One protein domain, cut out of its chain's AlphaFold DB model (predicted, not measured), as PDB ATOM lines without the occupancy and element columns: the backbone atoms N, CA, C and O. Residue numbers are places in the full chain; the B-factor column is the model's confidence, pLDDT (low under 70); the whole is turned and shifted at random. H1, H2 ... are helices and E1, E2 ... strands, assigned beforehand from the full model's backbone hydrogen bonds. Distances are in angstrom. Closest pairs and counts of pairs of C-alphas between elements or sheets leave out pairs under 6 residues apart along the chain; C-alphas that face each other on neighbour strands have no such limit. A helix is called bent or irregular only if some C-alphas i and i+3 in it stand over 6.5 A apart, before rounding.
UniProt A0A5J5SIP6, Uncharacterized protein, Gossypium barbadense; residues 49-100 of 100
ATOM      1  N   ALA A  49     150.226 163.302 139.686       92.06
ATOM      2  CA  ALA A  49     150.351 162.565 140.926       92.06
ATOM      3  C   ALA A  49     149.012 162.561 141.671       92.06
ATOM      4  O   ALA A  49     148.437 163.616 141.930       92.06
ATOM      5  N   THR A  50     148.535 161.378 142.044       94.62
ATOM      6  CA  THR A  50     147.361 161.195 142.905       94.62
ATOM      7  C   THR A  50     147.778 160.410 144.134       94.62
ATOM      8  O   THR A  50     148.498 159.418 144.016       94.62
ATOM      9  N   ILE A  51     147.319 160.833 145.309       95.62
ATOM     10  CA  ILE A  51     147.649 160.195 146.583       95.62
ATOM     11  C   ILE A  51     146.344 159.833 147.286       95.62
ATOM     12  O   ILE A  51     145.490 160.693 147.489       95.62
ATOM     13  N   ALA A  52     146.201 158.569 147.669       94.19
ATOM     14  CA  ALA A  52     145.150 158.093 148.556       94.19
ATOM     15  C   ALA A  52     145.782 157.632 149.873       94.19
ATOM     16  O   ALA A  52     146.716 156.830 149.874       94.19
ATOM     17  N   LEU A  53     145.294 158.149 150.998       94.62
ATOM     18  CA  LEU A  53     145.769 157.797 152.337       94.62
ATOM     19  C   LEU A  53     144.855 156.733 152.957       94.62
ATOM     20  O   LEU A  53     143.675 156.662 152.628       94.62
ATOM     21  N   GLY A  54     145.385 155.913 153.863       89.75
ATOM     22  CA  GLY A  54     144.591 154.942 154.626       89.75
ATOM     23  C   GLY A  54     144.097 153.733 153.823       89.75
ATOM     24  O   GLY A  54     143.142 153.081 154.231       89.75
ATOM     25  N   VAL A  55     144.735 153.415 152.691       92.19
ATOM     26  CA  VAL A  55     144.325 152.317 151.791       92.19
ATOM     27  C   VAL A  55     144.453 150.932 152.436       92.19
ATOM     28  O   VAL A  55     143.699 150.018 152.108       92.19
ATOM     29  N   VAL A  56     145.391 150.763 153.368       90.81
ATOM     30  CA  VAL A  56     145.618 149.510 154.097       90.81
ATOM     31  C   VAL A  56     145.154 149.679 155.538       90.81
ATOM     32  O   VAL A  56     145.823 150.347 156.327       90.81
ATOM     33  N   ALA A  57     144.031 149.044 155.881       87.31
ATOM     34  CA  ALA A  57     143.391 149.150 157.196       87.31
ATOM     35  C   ALA A  57     144.220 148.550 158.349       87.31
ATOM     36  O   ALA A  57     144.054 148.938 159.502       87.31
ATOM     37  N   SER A  58     145.111 147.597 158.056       84.19
ATOM     38  CA  SER A  58     145.963 146.942 159.060       84.19
ATOM     39  C   SER A  58     147.223 147.735 159.419       84.19
ATOM     40  O   SER A  58     147.856 147.435 160.432       84.19
ATOM     41  N   ALA A  59     147.600 148.729 158.612       87.25
ATOM     42  CA  ALA A  59     148.777 149.557 158.845       87.25
ATOM     43  C   ALA A  59     148.426 150.779 159.709       87.25
ATOM     44  O   ALA A  59     147.332 151.328 159.608       87.25
ATOM     45  N   ASN A  60     149.370 151.242 160.536       87.56
ATOM     46  CA  ASN A  60     149.194 152.461 161.339       87.56
ATOM     47  C   ASN A  60     149.054 153.706 160.453       87.56
ATOM     48  O   ASN A  60     148.315 154.629 160.781       87.56
ATOM     49  N   GLY A  61     149.763 153.710 159.325       90.62
ATOM     50  CA  GLY A  61     149.611 154.679 158.251       90.62
ATOM     51  C   GLY A  61     149.869 153.992 156.919       90.62
ATOM     52  O   GLY A  61     150.749 153.138 156.812       90.62
ATOM     53  N   SER A  62     149.097 154.338 155.897       94.31
ATOM     54  CA  SER A  62     149.280 153.797 154.552       94.31
ATOM     55  C   SER A  62     149.001 154.849 153.493       94.31
ATOM     56  O   SER A  62     148.192 155.755 153.696       94.31
ATOM     57  N   THR A  63     149.695 154.732 152.366       96.62
ATOM     58  CA  THR A  63     149.559 155.619 151.212       96.62
ATOM     59  C   THR A  63     149.599 154.796 149.926       96.62
ATOM     60  O   THR A  63     150.404 153.872 149.795       96.62
ATOM     61  N   LEU A  64     148.720 155.119 148.984       95.25
ATOM     62  CA  LEU A  64     148.754 154.664 147.600       95.25
ATOM     63  C   LEU A  64     148.998 155.895 146.734       95.25
ATOM     64  O   LEU A  64     148.136 156.765 146.621       95.25
ATOM     65  N   SER A  65     150.170 155.947 146.119       95.62
ATOM     66  CA  SER A  65     150.596 157.057 145.277       95.62
ATOM     67  C   SER A  65     150.665 156.588 143.830       95.62
ATOM     68  O   SER A  65     151.380 155.639 143.508       95.62
ATOM     69  N   LYS A  66     149.927 157.242 142.937       95.88
ATOM     70  CA  LYS A  66     150.023 157.051 141.486       95.88
ATOM     71  C   LYS A  66     150.769 158.239 140.901       95.88
ATOM     72  O   LYS A  66     150.318 159.360 141.082       95.88
ATOM     73  N   VAL A  67     151.875 157.996 140.205       93.38
ATOM     74  CA  VAL A  67     152.667 159.013 139.505       93.38
ATOM     75  C   VAL A  67     152.766 158.598 138.038       93.38
ATOM     76  O   VAL A  67     153.504 157.675 137.689       93.38
ATOM     77  N   GLY A  68     151.995 159.243 137.163       89.88
ATOM     78  CA  GLY A  68     151.826 158.787 135.780       89.88
ATOM     79  C   GLY A  68     151.299 157.345 135.711       89.88
ATOM     80  O   GLY A  68     150.219 157.045 136.221       89.88
ATOM     81  N   SER A  69     152.060 156.443 135.083       88.00
ATOM     82  CA  SER A  69     151.743 155.008 134.989       88.00
ATOM     83  C   SER A  69     152.230 154.187 136.189       88.00
ATOM     84  O   SER A  69     151.781 153.056 136.384       88.00
ATOM     85  N   THR A  70     153.114 154.740 137.021       92.94
ATOM     86  CA  THR A  70     153.670 154.040 138.179       92.94
ATOM     87  C   THR A  70     152.716 154.144 139.365       92.94
ATOM     88  O   THR A  70     152.276 155.235 139.727       92.94
ATOM     89  N   ARG A  71     152.408 153.009 139.997       95.56
ATOM     90  CA  ARG A  71     151.689 152.953 141.277       95.56
ATOM     91  C   ARG A  71     152.639 152.458 142.360       95.56
ATOM     92  O   ARG A  71     153.346 151.479 142.150       95.56
ATOM     93  N   LEU A  72     152.633 153.129 143.502       96.06
ATOM     94  CA  LEU A  72     153.433 152.811 144.677       96.06
ATOM     95  C   LEU A  72     152.505 152.675 145.880       96.06
ATOM     96  O   LEU A  72     151.638 153.521 146.092       96.06
ATOM     97  N   ILE A  73     152.702 151.624 146.669       95.19
ATOM     98  CA  ILE A  73     152.047 151.446 147.966       95.19
ATOM     99  C   ILE A  73     153.126 151.565 149.033       95.19
ATOM    100  O   ILE A  73     154.169 150.926 148.932       95.19
ATOM    101  N   SER A  74     152.868 152.377 150.054       93.56
ATOM    102  CA  SER A  74     153.732 152.505 151.224       93.56
ATOM    103  C   SER A  74     152.910 152.338 152.495       93.56
ATOM    104  O   SER A  74     151.805 152.871 152.613       93.56
ATOM    105  N   THR A  75     153.445 151.577 153.443       93.94
ATOM    106  CA  THR A  75     152.796 151.236 154.711       93.94
ATOM    107  C   THR A  75     153.777 151.422 155.856       93.94
ATOM    108  O   THR A  75     154.914 150.964 155.776       93.94
ATOM    109  N   CYS A  76     153.322 152.035 156.941       89.62
ATOM    110  CA  CYS A  76     154.065 152.156 158.184       89.62
ATOM    111  C   CYS A  76     153.456 151.219 159.234       89.62
ATOM    112  O   CYS A  76     152.261 151.305 159.539       89.62
ATOM    113  N   PHE A  77     154.289 150.334 159.783       86.19
ATOM    114  CA  PHE A  77     153.936 149.424 160.866       86.19
ATOM    115  C   PHE A  77     154.769 149.753 162.101       86.19
ATOM    116  O   PHE A  77     155.997 149.757 162.046       86.19
ATOM    117  N   GLN A  78     154.106 149.998 163.229       83.12
ATOM    118  CA  GLN A  78     154.790 150.237 164.494       83.12
ATOM    119  C   GLN A  78     154.943 148.930 165.274       83.12
ATOM    120  O   GLN A  78     153.971 148.427 165.835       83.12
ATOM    121  N   LEU A  79     156.171 148.403 165.333       72.81
ATOM    122  CA  LEU A  79     156.503 147.071 165.865       72.81
ATOM    123  C   LEU A  79     155.950 146.780 167.269       72.81
ATOM    124  O   LEU A  79     155.434 145.687 167.486       72.81
ATOM    125  N   LEU A  80     155.980 147.749 168.192       67.69
ATOM    126  CA  LEU A  80     155.435 147.547 169.542       67.69
ATOM    127  C   LEU A  80     153.911 147.316 169.570       67.69
ATOM    128  O   LEU A  80     153.423 146.714 170.515       67.69
ATOM    129  N   GLY A  81     153.156 147.759 168.557       58.25
ATOM    130  CA  GLY A  81     151.690 147.649 168.519       58.25
ATOM    131  C   GLY A  81     151.129 146.594 167.555       58.25
ATOM    132  O   GLY A  81     149.942 146.272 167.630       58.25
ATOM    133  N   VAL A  82     151.935 146.045 166.634       58.06
ATOM    134  CA  VAL A  82     151.453 145.040 165.656       58.06
ATOM    135  C   VAL A  82     151.191 143.687 166.324       58.06
ATOM    136  O   VAL A  82     150.225 143.006 165.978       58.06
ATOM    137  N   ALA A  83     152.014 143.325 167.315       58.06
ATOM    138  CA  ALA A  83     151.861 142.083 168.068       58.06
ATOM    139  C   ALA A  83     150.512 142.015 168.801       58.06
ATOM    140  O   ALA A  83     149.888 140.958 168.821       58.06
ATOM    141  N   ASP A  84     150.033 143.134 169.349       60.69
ATOM    142  CA  ASP A  84     148.762 143.175 170.079       60.69
ATOM    143  C   ASP A  84     147.549 143.124 169.150       60.69
ATOM    144  O   ASP A  84     146.569 142.438 169.443       60.69
ATOM    145  N   ARG A  85     147.625 143.772 167.982       60.88
ATOM    146  CA  ARG A  85     146.504 143.812 167.032       60.88
ATOM    147  C   ARG A  85     146.293 142.473 166.315       60.88
ATOM    148  O   ARG A  85     145.150 142.052 166.137       60.88
ATOM    149  N   LEU A  86     147.375 141.768 165.963       61.97
ATOM    150  CA  LEU A  86     147.294 140.398 165.439       61.97
ATOM    151  C   LEU A  86     146.757 139.419 166.495       61.97
ATOM    152  O   LEU A  86     145.923 138.574 166.168       61.97
ATOM    153  N   ARG A  87     147.149 139.586 167.770       60.56
ATOM    154  CA  ARG A  87     146.614 138.798 168.892       60.56
ATOM    155  C   ARG A  87     145.112 138.999 169.078       60.56
ATOM    156  O   ARG A  87     144.390 138.023 169.257       60.56
ATOM    157  N   GLN A  88     144.628 140.240 168.998       61.25
ATOM    158  CA  GLN A  88     143.196 140.540 169.108       61.25
ATOM    159  C   GLN A  88     142.394 139.946 167.945       61.25
ATOM    160  O   GLN A  88     141.357 139.330 168.177       61.25
ATOM    161  N   HIS A  89     142.885 140.052 166.706       61.38
ATOM    162  CA  HIS A  89     142.192 139.477 165.549       61.38
ATOM    163  C   HIS A  89     142.122 137.941 165.616       61.38
ATOM    164  O   HIS A  89     141.073 137.366 165.332       61.38
ATOM    165  N   GLN A  90     143.200 137.273 166.041       63.47
ATOM    166  CA  GLN A  90     143.212 135.818 166.251       63.47
ATOM    167  C   GLN A  90     142.325 135.387 167.429       63.47
ATOM    168  O   GLN A  90     141.608 134.392 167.328       63.47
ATOM    169  N   SER A  91     142.310 136.157 168.522       60.19
ATOM    170  CA  SER A  91     141.442 135.908 169.680       60.19
ATOM    171  C   SER A  91     139.956 136.035 169.330       60.19
ATOM    172  O   SER A  91     139.153 135.202 169.752       60.19
ATOM    173  N   LEU A  92     139.576 137.024 168.517       61.97
ATOM    174  CA  LEU A  92     138.195 137.170 168.053       61.97
ATOM    175  C   LEU A  92     137.771 135.968 167.197       61.97
ATOM    176  O   LEU A  92     136.718 135.394 167.451       61.97
ATOM    177  N   GLN A  93     138.607 135.527 166.252       64.62
ATOM    178  CA  GLN A  93     138.323 134.358 165.404       64.62
ATOM    179  C   GLN A  93     138.203 133.052 166.214       64.62
ATOM    180  O   GLN A  93     137.323 132.238 165.945       64.62
ATOM    181  N   SER A  94     139.037 132.871 167.244       62.19
ATOM    182  CA  SER A  94     138.980 131.705 168.136       62.19
ATOM    183  C   SER A  94     137.701 131.665 168.985       62.19
ATOM    184  O   SER A  94     137.090 130.605 169.110       62.19
ATOM    185  N   ASN A  95     137.248 132.816 169.498       61.88
ATOM    186  CA  ASN A  95     136.019 132.917 170.295       61.88
ATOM    187  C   ASN A  95     134.736 132.666 169.481       61.88
ATOM    188  O   ASN A  95     133.738 132.212 170.038       61.88
ATOM    189  N   TYR A  96     134.739 132.939 168.171       58.91
ATOM    190  CA  TYR A  96     133.607 132.595 167.301       58.91
ATOM    191  C   TYR A  96     133.486 131.085 167.052       58.91
ATOM    192  O   TYR A  96     132.376 130.594 166.879       58.91
ATOM    193  N   GLN A  97     134.593 130.337 167.079       60.47
ATOM    194  CA  GLN A  97     134.576 128.881 166.885       60.47
ATOM    195  C   GLN A  97     134.191 128.086 168.142       60.47
ATOM    196  O   GLN A  97     133.793 126.937 168.029       60.47
ATOM    197  N   THR A  98     134.280 128.682 169.333       58.75
ATOM    198  CA  THR A  98     133.978 128.015 170.618       58.75
ATOM    199  C   THR A  98     132.551 128.256 171.128       58.75
ATOM    200  O   THR A  98     132.217 127.826 172.229       58.75
ATOM    201  N   ARG A  99     131.704 128.958 170.360       56.31
ATOM    202  CA  ARG A  99     130.316 129.305 170.733       56.31
ATOM    203  C   ARG A  99     129.230 128.466 170.037       56.31
ATOM    204  O   ARG A  99     128.083 128.907 169.981       56.31
ATOM    205  N   PHE A 100     129.572 127.271 169.561       49.75
ATOM    206  CA  PHE A 100     128.618 126.234 169.159       49.75
ATOM    207  C   PHE A 100     128.963 124.917 169.844       49.75
ATOM    208  O   PHE A 100     130.168 124.580 169.864       49.75
TER     209      PHE A 100
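This is residues 49 to 100 of the 100 residues of an uncharacterized protein of Gossypium barbadense (UniProt A0A5J5SIP6). The model has the outline of an open V: one arm is a narrow three-stranded antiparallel sheet, the other is a single long helix, H1, and they meet at a corner at residues 77 and 78. The link from E1 to E2, residues 54 to 60, bulges into the opening of the V, while residues 87 to 100 stick out free, with nothing packed on them. The printed part has 52 residues, with three named strands and then one named helix, in the order E1, E2, E3, H1; the sheet's order is E1, E2, E3, and the class is mixed, helices and strands. The whole is extended, with a radius of gyration of the C-alphas of 16.0 A, and its outline, spanning 52 by 26 by 13 A, is only just flat.

E1, residues 49 to 53, and E2, residues 61 to 67, are antiparallel neighbours and a hairpin, with 163 degrees between their directions. The C-alphas of Ile 51 and Ser 65, which face each other, are 4.5 A apart, and N 52 and O 64 are within hydrogen-bond range at 2.8 A. E2 and E3, residues 70 to 76, form a second antiparallel hairpin at 168 degrees. Here N 63 and O 74 are 2.8 A apart and N 72 and O 65 are 2.8 A apart, both within hydrogen-bond range. The three strands make a meander, each strand the antiparallel neighbour of the one before; E1 and E3 are its edge strands and E2 is the inner one. H1, residues 79 to 97, follows E3 by a tight link and is not on the sheet, with 0 pairs of C-alphas within 10 A. H1 is apart from E1 and from E2. In H1, 12 of 15 O i to N i+4 pairs are within hydrogen-bond range.

E1 begins at C-alpha 49, at (150.351, 162.565, 140.926), and is 13.2 A long. E2 measures 19.5 A and E3 20.1 A from first to last C-alpha; E3 ends at C-alpha 76, at (154.065, 152.156, 158.184). H1 is 28.5 A long and ends at C-alpha 97, at (134.576, 128.881, 166.885). H1 is irregular, but only just: C-alphas 80 and 83 are 6.7 A apart.

The two C-alphas farthest apart are those of Gly 68 and Phe 100, at 52.1 A. Without residues 87 to 100, the body of 38 residues spans 38 by 12 by 10 A. The printed part has no cut and ends at residue 100, the chain's last. The link from E1 to E2 is short, that from E2 to E3 is tight, and no link is long. The mean pLDDT of the printed part is 78.8, and residues 80 to 100 are under 70.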